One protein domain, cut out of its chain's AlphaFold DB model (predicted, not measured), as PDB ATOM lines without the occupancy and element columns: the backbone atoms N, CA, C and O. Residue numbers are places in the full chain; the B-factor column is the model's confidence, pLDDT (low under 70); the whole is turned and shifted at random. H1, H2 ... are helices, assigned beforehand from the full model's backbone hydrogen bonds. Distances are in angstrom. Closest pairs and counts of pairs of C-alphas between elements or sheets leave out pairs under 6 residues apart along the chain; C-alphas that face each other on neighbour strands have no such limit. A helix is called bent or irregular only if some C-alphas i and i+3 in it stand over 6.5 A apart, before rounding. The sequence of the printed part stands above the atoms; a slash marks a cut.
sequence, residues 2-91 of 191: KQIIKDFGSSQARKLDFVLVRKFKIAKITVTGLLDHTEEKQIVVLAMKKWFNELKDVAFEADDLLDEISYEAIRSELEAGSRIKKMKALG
ATOM      1  N   LYS A   2      78.560 179.112 170.003       38.12
ATOM      2  CA  LYS A   2      79.077 179.798 168.786       38.12
ATOM      3  C   LYS A   2      78.467 181.194 168.506       38.12
ATOM      4  O   LYS A   2      79.204 182.109 168.164       38.12
ATOM      5  N   GLN A   3      77.165 181.387 168.743       39.03
ATOM      6  CA  GLN A   3      76.502 182.696 168.611       39.03
ATOM      7  C   GLN A   3      77.029 183.757 169.602       39.03
ATOM      8  O   GLN A   3      77.304 184.885 169.217       39.03
ATOM      9  N   ILE A   4      77.256 183.371 170.864       42.69
ATOM     10  CA  ILE A   4      77.692 184.276 171.943       42.69
ATOM     11  C   ILE A   4      79.089 184.835 171.656       42.69
ATOM     12  O   ILE A   4      79.324 186.016 171.867       42.69
ATOM     13  N   ILE A   5      80.003 184.009 171.134       50.53
ATOM     14  CA  ILE A   5      81.369 184.440 170.789       50.53
ATOM     15  C   ILE A   5      81.331 185.477 169.655       50.53
ATOM     16  O   ILE A   5      82.019 186.493 169.730       50.53
ATOM     17  N   LYS A   6      80.475 185.267 168.645       55.22
ATOM     18  CA  LYS A   6      80.303 186.196 167.518       55.22
ATOM     19  C   LYS A   6      79.723 187.545 167.965       55.22
ATOM     20  O   LYS A   6      80.231 188.592 167.567       55.22
ATOM     21  N   ASP A   7      78.710 187.519 168.827       50.28
ATOM     22  CA  ASP A   7      78.040 188.732 169.312       50.28
ATOM     23  C   ASP A   7      78.892 189.490 170.349       50.28
ATOM     24  O   ASP A   7      78.926 190.724 170.349       50.28
ATOM     25  N   PHE A   8      79.647 188.776 171.190       45.06
ATOM     26  CA  PHE A   8      80.600 189.366 172.135       45.06
ATOM     27  C   PHE A   8      81.785 190.012 171.408       45.06
ATOM     28  O   PHE A   8      82.078 191.181 171.654       45.06
ATOM     29  N   GLY A   9      82.395 189.310 170.445       50.84
ATOM     30  CA  GLY A   9      83.469 189.856 169.613       50.84
ATOM     31  C   GLY A   9      83.024 191.091 168.827       50.84
ATOM     32  O   GLY A   9      83.671 192.133 168.899       50.84
ATOM     33  N   SER A  10      81.866 191.034 168.155       55.75
ATOM     34  CA  SER A  10      81.363 192.176 167.377       55.75
ATOM     35  C   SER A  10      80.985 193.380 168.253       55.75
ATOM     36  O   SER A  10      81.253 194.524 167.879       55.75
ATOM     37  N   SER A  11      80.398 193.156 169.435       57.12
ATOM     38  CA  SER A  11      80.031 194.248 170.349       57.12
ATOM     39  C   SER A  11      81.231 194.857 171.078       57.12
ATOM     40  O   SER A  11      81.268 196.080 171.235       57.12
ATOM     41  N   GLN A  12      82.239 194.066 171.467       55.97
ATOM     42  CA  GLN A  12      83.486 194.605 172.016       55.97
ATOM     43  C   GLN A  12      84.309 195.341 170.959       55.97
ATOM     44  O   GLN A  12      84.708 196.469 171.236       55.97
ATOM     45  N   ALA A  13      84.494 194.786 169.757       57.97
ATOM     46  CA  ALA A  13      85.241 195.447 168.681       57.97
ATOM     47  C   ALA A  13      84.641 196.822 168.338       57.97
ATOM     48  O   ALA A  13      85.332 197.836 168.411       57.97
ATOM     49  N   ARG A  14      83.319 196.891 168.109       60.69
ATOM     50  CA  ARG A  14      82.603 198.158 167.849       60.69
ATOM     51  C   ARG A  14      82.684 199.149 169.013       60.69
ATOM     52  O   ARG A  14      82.714 200.357 168.795       60.69
ATOM     53  N   LYS A  15      82.698 198.664 170.260       68.81
ATOM     54  CA  LYS A  15      82.821 199.516 171.452       68.81
ATOM     55  C   LYS A  15      84.248 200.040 171.628       68.81
ATOM     56  O   LYS A  15      84.408 201.186 172.044       68.81
ATOM     57  N   LEU A  16      85.257 199.229 171.310       67.44
ATOM     58  CA  LEU A  16      86.664 199.614 171.365       67.44
ATOM     59  C   LEU A  16      86.978 200.648 170.281       67.44
ATOM     60  O   LEU A  16      87.487 201.715 170.618       67.44
ATOM     61  N   ASP A  17      86.567 200.386 169.037       75.00
ATOM     62  CA  ASP A  17      86.650 201.311 167.899       75.00
ATOM     63  C   ASP A  17      86.015 202.671 168.237       75.00
ATOM     64  O   ASP A  17      86.691 203.698 168.260       75.00
ATOM     65  N   PHE A  18      84.749 202.687 168.662       75.88
ATOM     66  CA  PHE A  18      84.055 203.922 169.040       75.88
ATOM     67  C   PHE A  18      84.753 204.711 170.163       75.88
ATOM     68  O   PHE A  18      84.751 205.947 170.149       75.88
ATOM     69  N   VAL A  19      85.351 204.028 171.146       75.94
ATOM     70  CA  VAL A  19      86.098 204.671 172.241       75.94
ATOM     71  C   VAL A  19      87.456 205.194 171.761       75.94
ATOM     72  O   VAL A  19      87.823 206.314 172.127       75.94
ATOM     73  N   LEU A  20      88.173 204.436 170.930       76.56
ATOM     74  CA  LEU A  20      89.444 204.834 170.319       76.56
ATOM     75  C   LEU A  20      89.246 206.037 169.394       76.56
ATOM     76  O   LEU A  20      89.862 207.077 169.619       76.56
ATOM     77  N   VAL A  21      88.308 205.958 168.447       77.56
ATOM     78  CA  VAL A  21      87.943 207.047 167.526       77.56
ATOM     79  C   VAL A  21      87.533 208.308 168.290       77.56
ATOM     80  O   VAL A  21      87.960 209.408 167.932       77.56
ATOM     81  N   ARG A  22      86.759 208.190 169.382       76.69
ATOM     82  CA  ARG A  22      86.417 209.342 170.240       76.69
ATOM     83  C   ARG A  22      87.639 209.946 170.929       76.69
ATOM     84  O   ARG A  22      87.820 211.159 170.839       76.69
ATOM     85  N   LYS A  23      88.472 209.137 171.592       79.81
ATOM     86  CA  LYS A  23      89.694 209.616 172.268       79.81
ATOM     87  C   LYS A  23      90.648 210.287 171.280       79.81
ATOM     88  O   LYS A  23      91.134 211.380 171.556       79.81
ATOM     89  N   PHE A  24      90.841 209.682 170.112       77.25
ATOM     90  CA  PHE A  24      91.676 210.211 169.039       77.25
ATOM     91  C   PHE A  24      91.144 211.547 168.500       77.25
ATOM     92  O   PHE A  24      91.900 212.500 168.322       77.25
ATOM     93  N   LYS A  25      89.823 211.658 168.304       80.75
ATOM     94  CA  LYS A  25      89.175 212.898 167.858       80.75
ATOM     95  C   LYS A  25      89.292 214.023 168.893       80.75
ATOM     96  O   LYS A  25      89.515 215.161 168.497       80.75
ATOM     97  N   ILE A  26      89.195 213.709 170.189       79.38
ATOM     98  CA  ILE A  26      89.431 214.668 171.281       79.38
ATOM     99  C   ILE A  26      90.896 215.118 171.283       79.38
ATOM    100  O   ILE A  26      91.147 216.315 171.192       79.38
ATOM    101  N   ALA A  27      91.852 214.182 171.296       77.31
ATOM    102  CA  ALA A  27      93.283 214.496 171.286       77.31
ATOM    103  C   ALA A  27      93.673 215.372 170.085       77.31
ATOM    104  O   ALA A  27      94.370 216.370 170.256       77.31
ATOM    105  N   LYS A  28      93.146 215.067 168.891       77.81
ATOM    106  CA  LYS A  28      93.321 215.901 167.697       77.81
ATOM    107  C   LYS A  28      92.806 217.327 167.913       77.81
ATOM    108  O   LYS A  28      93.526 218.262 167.597       77.81
ATOM    109  N   ILE A  29      91.593 217.506 168.446       77.75
ATOM    110  CA  ILE A  29      91.028 218.842 168.706       77.75
ATOM    111  C   ILE A  29      91.887 219.605 169.724       77.75
ATOM    112  O   ILE A  29      92.197 220.769 169.490       77.75
ATOM    113  N   THR A  30      92.319 218.956 170.809       77.94
ATOM    114  CA  THR A  30      93.183 219.574 171.827       77.94
ATOM    115  C   THR A  30      94.526 220.013 171.243       77.94
ATOM    116  O   THR A  30      94.924 221.155 171.443       77.94
ATOM    117  N   VAL A  31      95.205 219.148 170.483       72.19
ATOM    118  CA  VAL A  31      96.497 219.481 169.861       72.19
ATOM    119  C   VAL A  31      96.335 220.562 168.790       72.19
ATOM    120  O   VAL A  31      97.110 221.510 168.782       72.19
ATOM    121  N   THR A  32      95.310 220.494 167.931       69.06
ATOM    122  CA  THR A  32      95.037 221.561 166.951       69.06
ATOM    123  C   THR A  32      94.762 222.902 167.639       69.06
ATOM    124  O   THR A  32      95.375 223.897 167.268       69.06
ATOM    125  N   GLY A  33      93.935 222.921 168.689       71.12
ATOM    126  CA  GLY A  33      93.638 224.140 169.444       71.12
ATOM    127  C   GLY A  33      94.855 224.726 170.168       71.12
ATOM    128  O   GLY A  33      95.010 225.942 170.196       71.12
ATOM    129  N   LEU A  34      95.754 223.894 170.704       66.31
ATOM    130  CA  LEU A  34      97.027 224.364 171.271       66.31
ATOM    131  C   LEU A  34      97.931 224.989 170.195       66.31
ATOM    132  O   LEU A  34      98.534 226.030 170.438       66.31
ATOM    133  N   LEU A  35      97.977 224.397 168.999       62.59
ATOM    134  CA  LEU A  35      98.815 224.872 167.894       62.59
ATOM    135  C   LEU A  35      98.294 226.157 167.237       62.59
ATOM    136  O   LEU A  35      99.092 226.947 166.734       62.59
ATOM    137  N   ASP A  36      96.987 226.421 167.285       62.16
ATOM    138  CA  ASP A  36      96.414 227.680 166.790       62.16
ATOM    139  C   ASP A  36      96.913 228.920 167.558       62.16
ATOM    140  O   ASP A  36      96.918 230.019 166.996       62.16
ATOM    141  N   HIS A  37      97.405 228.745 168.791       62.62
ATOM    142  CA  HIS A  37      98.002 229.802 169.618       62.62
ATOM    143  C   HIS A  37      99.504 230.028 169.352       62.62
ATOM    144  O   HIS A  37     100.084 230.958 169.907       62.62
ATOM    145  N   THR A  38     100.144 229.195 168.527       55.94
ATOM    146  CA  THR A  38     101.597 229.221 168.272       55.94
ATOM    147  C   THR A  38     101.907 229.470 166.799       55.94
ATOM    148  O   THR A  38     101.146 229.062 165.927       55.94
ATOM    149  N   GLU A  39     103.021 230.138 166.496       56.94
ATOM    150  CA  GLU A  39     103.319 230.610 165.134       56.94
ATOM    151  C   GLU A  39     103.884 229.512 164.200       56.94
ATOM    152  O   GLU A  39     103.752 229.599 162.980       56.94
ATOM    153  N   GLU A  40     104.398 228.402 164.749       62.03
ATOM    154  CA  GLU A  40     104.981 227.258 164.013       62.03
ATOM    155  C   GLU A  40     103.934 226.310 163.373       62.03
ATOM    156  O   GLU A  40     104.056 225.080 163.369       62.03
ATOM    157  N   LYS A  41     102.873 226.883 162.797       61.28
ATOM    158  CA  LYS A  41     101.628 226.178 162.432       61.28
ATOM    159  C   LYS A  41     101.774 225.065 161.391       61.28
ATOM    160  O   LYS A  41     100.938 224.166 161.347       61.28
ATOM    161  N   GLN A  42     102.799 225.101 160.538       57.62
ATOM    162  CA  GLN A  42     102.919 224.153 159.421       57.62
ATOM    163  C   GLN A  42     103.690 222.876 159.777       57.62
ATOM    164  O   GLN A  42     103.262 221.789 159.390       57.62
ATOM    165  N   ILE A  43     104.784 222.971 160.541       64.06
ATOM    166  CA  ILE A  43     105.657 221.820 160.830       64.06
ATOM    167  C   ILE A  43     104.903 220.777 161.664       64.06
ATOM    168  O   ILE A  43     104.875 219.598 161.304       64.06
ATOM    169  N   VAL A  44     104.219 221.205 162.730       67.25
ATOM    170  CA  VAL A  44     103.512 220.274 163.623       67.25
ATOM    171  C   VAL A  44     102.273 219.668 162.956       67.25
ATOM    172  O   VAL A  44     102.001 218.480 163.126       67.25
ATOM    173  N   VAL A  45     101.551 220.429 162.125       67.88
ATOM    174  CA  VAL A  45     100.410 219.899 161.354       67.88
ATOM    175  C   VAL A  45     100.866 218.864 160.320       67.88
ATOM    176  O   VAL A  45     100.203 217.835 160.162       67.88
ATOM    177  N   LEU A  46     102.007 219.077 159.655       72.31
ATOM    178  CA  LEU A  46     102.592 218.096 158.735       72.31
ATOM    179  C   LEU A  46     103.077 216.837 159.468       72.31
ATOM    180  O   LEU A  46     102.748 215.732 159.036       72.31
ATOM    181  N   ALA A  47     103.773 216.983 160.599       72.12
ATOM    182  CA  ALA A  47     104.212 215.857 161.427       72.12
ATOM    183  C   ALA A  47     103.024 215.030 161.955       72.12
ATOM    184  O   ALA A  47     103.013 213.806 161.834       72.12
ATOM    185  N   MET A  48     101.972 215.690 162.452       71.00
ATOM    186  CA  MET A  48     100.759 215.027 162.939       71.00
ATOM    187  C   MET A  48      99.966 214.349 161.808       71.00
ATOM    188  O   MET A  48      99.383 213.287 162.016       71.00
ATOM    189  N   LYS A  49      99.965 214.921 160.593       77.19
ATOM    190  CA  LYS A  49      99.364 214.293 159.404       77.19
ATOM    191  C   LYS A  49     100.161 213.072 158.935       77.19
ATOM    192  O   LYS A  49      99.545 212.085 158.545       77.19
ATOM    193  N   LYS A  50     101.498 213.123 158.999       82.81
ATOM    194  CA  LYS A  50     102.382 211.986 158.703       82.81
ATOM    195  C   LYS A  50     102.120 210.830 159.673       82.81
ATOM    196  O   LYS A  50     101.743 209.753 159.226       82.81
ATOM    197  N   TRP A  51     102.185 211.095 160.977       85.69
ATOM    198  CA  TRP A  51     101.921 210.096 162.019       85.69
ATOM    199  C   TRP A  51     100.506 209.491 161.935       85.69
ATOM    200  O   TRP A  51     100.316 208.300 162.158       85.69
ATOM    201  N   PHE A  52      99.496 210.286 161.559       78.19
ATOM    202  CA  PHE A  52      98.135 209.781 161.333       78.19
ATOM    203  C   PHE A  52      98.021 208.822 160.142       78.19
ATOM    204  O   PHE A  52      97.190 207.914 160.182       78.19
ATOM    205  N   ASN A  53      98.812 209.023 159.086       79.19
ATOM    206  CA  ASN A  53      98.853 208.095 157.959       79.19
ATOM    207  C   ASN A  53      99.576 206.801 158.362       79.19
ATOM    208  O   ASN A  53      99.005 205.733 158.197       79.19
ATOM    209  N   GLU A  54     100.738 206.897 159.014       83.31
ATOM    210  CA  GLU A  54     101.478 205.729 159.528       83.31
ATOM    211  C   GLU A  54     100.616 204.866 160.469       83.31
ATOM    212  O   GLU A  54     100.563 203.646 160.330       83.31
ATOM    213  N   LEU A  55      99.865 205.492 161.384       81.69
ATOM    214  CA  LEU A  55      98.941 204.786 162.280       81.69
ATOM    215  C   LEU A  55      97.795 204.086 161.531       81.69
ATOM    216  O   LEU A  55      97.311 203.051 161.988       81.69
ATOM    217  N   LYS A  56      97.329 204.651 160.413       76.38
ATOM    218  CA  LYS A  56      96.304 204.017 159.576       76.38
ATOM    219  C   LYS A  56      96.852 202.809 158.842       76.38
ATOM    220  O   LYS A  56      96.188 201.783 158.844       76.38
ATOM    221  N   ASP A  57      98.027 202.941 158.241       82.75
ATOM    222  CA  ASP A  57      98.635 201.877 157.444       82.75
ATOM    223  C   ASP A  57      98.875 200.633 158.325       82.75
ATOM    224  O   ASP A  57      98.423 199.543 157.981       82.75
ATOM    225  N   VAL A  58      99.413 200.823 159.539       79.81
ATOM    226  CA  VAL A  58      99.565 199.755 160.551       79.81
ATOM    227  C   VAL A  58      98.219 199.168 161.006       79.81
ATOM    228  O   VAL A  58      98.126 197.977 161.298       79.81
ATOM    229  N   ALA A  59      97.158 199.979 161.086       74.19
ATOM    230  CA  ALA A  59      95.832 199.488 161.462       74.19
ATOM    231  C   ALA A  59      95.181 198.630 160.362       74.19
ATOM    232  O   ALA A  59      94.460 197.696 160.700       74.19
ATOM    233  N   PHE A  60      95.442 198.918 159.081       76.50
ATOM    234  CA  PHE A  60      95.004 198.071 157.966       76.50
ATOM    235  C   PHE A  60      95.794 196.759 157.908       76.50
ATOM    236  O   PHE A  60      95.180 195.700 157.833       76.50
ATOM    237  N   GLU A  61      97.122 196.809 158.056       80.56
ATOM    238  CA  GLU A  61      97.973 195.608 158.116       80.56
ATOM    239  C   GLU A  61      97.545 194.656 159.251       80.56
ATOM    240  O   GLU A  61      97.510 193.437 159.083       80.56
ATOM    241  N   ALA A  62      97.142 195.203 160.403       78.62
ATOM    242  CA  ALA A  62      96.604 194.411 161.506       78.62
ATOM    243  C   ALA A  62      95.224 193.784 161.212       78.62
ATOM    244  O   ALA A  62      94.945 192.703 161.731       78.62
ATOM    245  N   ASP A  63      94.367 194.430 160.415       70.81
ATOM    246  CA  ASP A  63      93.043 193.908 160.029       70.81
ATOM    247  C   ASP A  63      93.191 192.751 159.019       70.81
ATOM    248  O   ASP A  63      92.601 191.687 159.209       70.81
ATOM    249  N   ASP A  64      94.091 192.896 158.036       80.12
ATOM    250  CA  ASP A  64      94.438 191.841 157.071       80.12
ATOM    251  C   ASP A  64      94.981 190.574 157.778       80.12
ATOM    252  O   ASP A  64      94.568 189.448 157.479       80.12
ATOM    253  N   LEU A  65      95.858 190.746 158.779       85.19
ATOM    254  CA  LEU A  65      96.379 189.642 159.601       85.19
ATOM    255  C   LEU A  65      95.298 188.984 160.479       85.19
ATOM    256  O   LEU A  65      95.355 187.777 160.739       85.19
ATOM    257  N   LEU A  66      94.305 189.744 160.951       72.62
ATOM    258  CA  LEU A  66      93.174 189.193 161.707       72.62
ATOM    259  C   LEU A  66      92.278 188.320 160.819       72.62
ATOM    260  O   LEU A  66      91.832 187.259 161.272       72.62
ATOM    261  N   ASP A  67      92.060 188.719 159.564       76.00
ATOM    262  CA  ASP A  67      91.318 187.920 158.588       76.00
ATOM    263  C   ASP A  67      92.051 186.603 158.260       76.00
ATOM    264  O   ASP A  67      91.411 185.542 158.282       76.00
ATOM    265  N   GLU A  68      93.378 186.619 158.076       85.81
ATOM    266  CA  GLU A  68      94.194 185.405 157.870       85.81
ATOM    267  C   GLU A  68      94.096 184.427 159.059       85.81
ATOM    268  O   GLU A  68      93.794 183.239 158.880       85.81
ATOM    269  N   ILE A  69      94.251 184.927 160.292       75.81
ATOM    270  CA  ILE A  69      94.094 184.124 161.518       75.81
ATOM    271  C   ILE A  69      92.672 183.544 161.617       75.81
ATOM    272  O   ILE A  69      92.493 182.389 162.022       75.81
ATOM    273  N   SER A  70      91.649 184.316 161.233       74.56
ATOM    274  CA  SER A  70      90.255 183.856 161.257       74.56
ATOM    275  C   SER A  70      90.002 182.711 160.267       74.56
ATOM    276  O   SER A  70      89.285 181.755 160.590       74.56
ATOM    277  N   TYR A  71      90.632 182.772 159.091       74.31
ATOM    278  CA  TYR A  71      90.527 181.761 158.046       74.31
ATOM    279  C   TYR A  71      91.192 180.443 158.467       74.31
ATOM    280  O   TYR A  71      90.555 179.382 158.410       74.31
ATOM    281  N   GLU A  72      92.427 180.498 158.971       82.12
ATOM    282  CA  GLU A  72      93.149 179.304 159.429       82.12
ATOM    283  C   GLU A  72      92.489 178.647 160.656       82.12
ATOM    284  O   GLU A  72      92.438 177.416 160.753       82.12
ATOM    285  N   ALA A  73      91.859 179.421 161.549       81.38
ATOM    286  CA  ALA A  73      91.067 178.860 162.648       81.38
ATOM    287  C   ALA A  73      89.876 178.009 162.147       81.38
ATOM    288  O   ALA A  73      89.639 176.904 162.647       81.38
ATOM    289  N   ILE A  74      89.149 178.486 161.128       75.69
ATOM    290  CA  ILE A  74      88.025 177.753 160.512       75.69
ATOM    291  C   ILE A  74      88.523 176.499 159.781       75.69
ATOM    292  O   ILE A  74      87.912 175.428 159.884       75.69
ATOM    293  N   ARG A  75      89.646 176.611 159.066       79.75
ATOM    294  CA  ARG A  75      90.284 175.489 158.370       79.75
ATOM    295  C   ARG A  75      90.731 174.394 159.342       79.75
ATOM    296  O   ARG A  75      90.461 173.218 159.096       79.75
ATOM    297  N   SER A  76      91.322 174.771 160.473       77.06
ATOM    298  CA  SER A  76      91.746 173.842 161.525       77.06
ATOM    299  C   SER A  76      90.568 173.053 162.125       77.06
ATOM    300  O   SER A  76      90.650 171.825 162.241       77.06
ATOM    301  N   GLU A  77      89.418 173.698 162.396       78.19
ATOM    302  CA  GLU A  77      88.186 172.985 162.797       78.19
ATOM    303  C   GLU A  77      87.731 171.966 161.730       78.19
ATOM    304  O   GLU A  77      87.329 170.842 162.063       78.19
ATOM    305  N   LEU A  78      87.799 172.329 160.443       76.69
ATOM    306  CA  LEU A  78      87.376 171.473 159.330       76.69
ATOM    307  C   LEU A  78      88.298 170.255 159.149       76.69
ATOM    308  O   LEU A  78      87.813 169.128 158.990       76.69
ATOM    309  N   GLU A  79      89.614 170.458 159.206       75.88
ATOM    310  CA  GLU A  79      90.608 169.385 159.103       75.88
ATOM    311  C   GLU A  79      90.546 168.437 160.312       75.88
ATOM    312  O   GLU A  79      90.566 167.212 160.134       75.88
ATOM    313  N   ALA A  80      90.364 168.964 161.530       74.56
ATOM    314  CA  ALA A  80      90.121 168.153 162.724       74.56
ATOM    315  C   ALA A  80      88.832 167.320 162.589       74.56
ATOM    316  O   ALA A  80      88.847 166.105 162.808       74.56
ATOM    317  N   GLY A  81      87.731 167.932 162.137       72.44
ATOM    318  CA  GLY A  81      86.471 167.232 161.867       72.44
ATOM    319  C   GLY A  81      86.598 166.134 160.802       72.44
ATOM    320  O   GLY A  81      85.980 165.072 160.927       72.44
ATOM    321  N   SER A  82      87.431 166.347 159.780       76.00
ATOM    322  CA  SER A  82      87.764 165.343 158.760       76.00
ATOM    323  C   SER A  82      88.562 164.168 159.344       76.00
ATOM    324  O   SER A  82      88.196 163.005 159.140       76.00
ATOM    325  N   ARG A  83      89.592 164.445 160.159       71.69
ATOM    326  CA  ARG A  83      90.385 163.412 160.856       71.69
ATOM    327  C   ARG A  83      89.527 162.572 161.806       71.69
ATOM    328  O   ARG A  83      89.615 161.346 161.763       71.69
ATOM    329  N   ILE A  84      88.631 163.199 162.575       72.38
ATOM    330  CA  ILE A  84      87.684 162.506 163.468       72.38
ATOM    331  C   ILE A  84      86.747 161.584 162.670       72.38
ATOM    332  O   ILE A  84      86.566 160.420 163.037       72.38
ATOM    333  N   LYS A  85      86.192 162.055 161.541       74.50
ATOM    334  CA  LYS A  85      85.378 161.215 160.641       74.50
ATOM    335  C   LYS A  85      86.174 160.023 160.100       74.50
ATOM    336  O   LYS A  85      85.646 158.911 160.084       74.50
ATOM    337  N   LYS A  86      87.439 160.224 159.709       76.88
ATOM    338  CA  LYS A  86      88.315 159.160 159.193       76.88
ATOM    339  C   LYS A  86      88.680 158.130 160.270       76.88
ATOM    340  O   LYS A  86      88.564 156.938 160.009       76.88
ATOM    341  N   MET A  87      89.024 158.553 161.491       72.44
ATOM    342  CA  MET A  87      89.247 157.643 162.630       72.44
ATOM    343  C   MET A  87      87.999 156.822 162.972       72.44
ATOM    344  O   MET A  87      88.110 155.621 163.213       72.44
ATOM    345  N   LYS A  88      86.812 157.444 162.941       71.56
ATOM    346  CA  LYS A  88      85.535 156.753 163.174       71.56
ATOM    347  C   LYS A  88      85.214 155.737 162.070       71.56
ATOM    348  O   LYS A  88      84.743 154.649 162.378       71.56
ATOM    349  N   ALA A  89      85.494 156.066 160.806       71.25
ATOM    350  CA  ALA A  89      85.317 155.152 159.674       71.25
ATOM    351  C   ALA A  89      86.305 153.970 159.695       71.25
ATOM    352  O   ALA A  89      85.947 152.870 159.289       71.25
ATOM    353  N   LEU A  90      87.522 154.181 160.207       77.19
ATOM    354  CA  LEU A  90      88.542 153.141 160.391       77.19
ATOM    355  C   LEU A  90      88.386 152.350 161.707       77.19
ATOM    356  O   LEU A  90      89.217 151.501 162.005       77.19
ATOM    357  N   GLY A  91      87.352 152.627 162.513       63.75
ATOM    358  CA  GLY A  91      87.090 151.914 163.771       63.75
ATOM    359  C   GLY A  91      88.106 152.166 164.894       63.75
ATOM    360  O   GLY A  91      88.085 151.456 165.894       63.75
TER     361      GLY A  91
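Overview. This is residues 2 to 91 of the 191 residues of the protein "Rx_N domain-containing protein" of Hevea brasiliensis (UniProt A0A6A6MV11). The model is a long helical hairpin of two unequal arms, H1 and the longer H2, joined by a tight turn at residues 37 to 40 and meeting only near it. Away from the turn the arms form a very narrow V, with residues 2 to 27 and 49 to 91 standing free and H2 reaching beyond the beginning of H1. The printed part has 90 residues with two named helices, H1 then H2, and no named strand; its class is all helix. It is extended, with a radius of gyration of the C-alphas of 22.7 A, and a rod in outline, spanning 80 by 24 by 8 A.

Arrangement. H1, residues 2 to 36, and H2, residues 41 to 89, form a helical hairpin. They only just touch, with 3 pairs of C-alphas within 8 A. H1 touches H2 with residues 32 to 35 alone, and H2 touches H1 with residues 41 to 45 alone. The closest C-alphas are those of Leu 35 and Lys 41, 6.3 A apart. The helices run opposite ways at a shallow tilt of 9 degrees, and their centres are 18.4 A apart. In H1 every O i to N i+4 pair is within hydrogen-bond range; in H2, 44 of 45 are.

Along the chain. H1 begins at C-alpha 2, at (79.077, 179.798, 168.786), and measures 51.0 A to C-alpha 36, at (96.414, 227.680, 166.790). H2 measures 72.9 A from C-alpha 41 to C-alpha 89, at (85.317, 155.152, 159.674). It is neither bent nor irregular, but only just: C-alphas 41 and 44 are 6.3 A apart.

Size, cuts and confidence. The two C-alphas farthest apart, those of Glu 39 and Gly 91, are 80.4 A apart. The printed part has no cut, and its link from H1 to H2 is tight. The mean pLDDT of the printed part is 70.8; residues 2 to 16, 32, 34 to 45 and 91 are under 70.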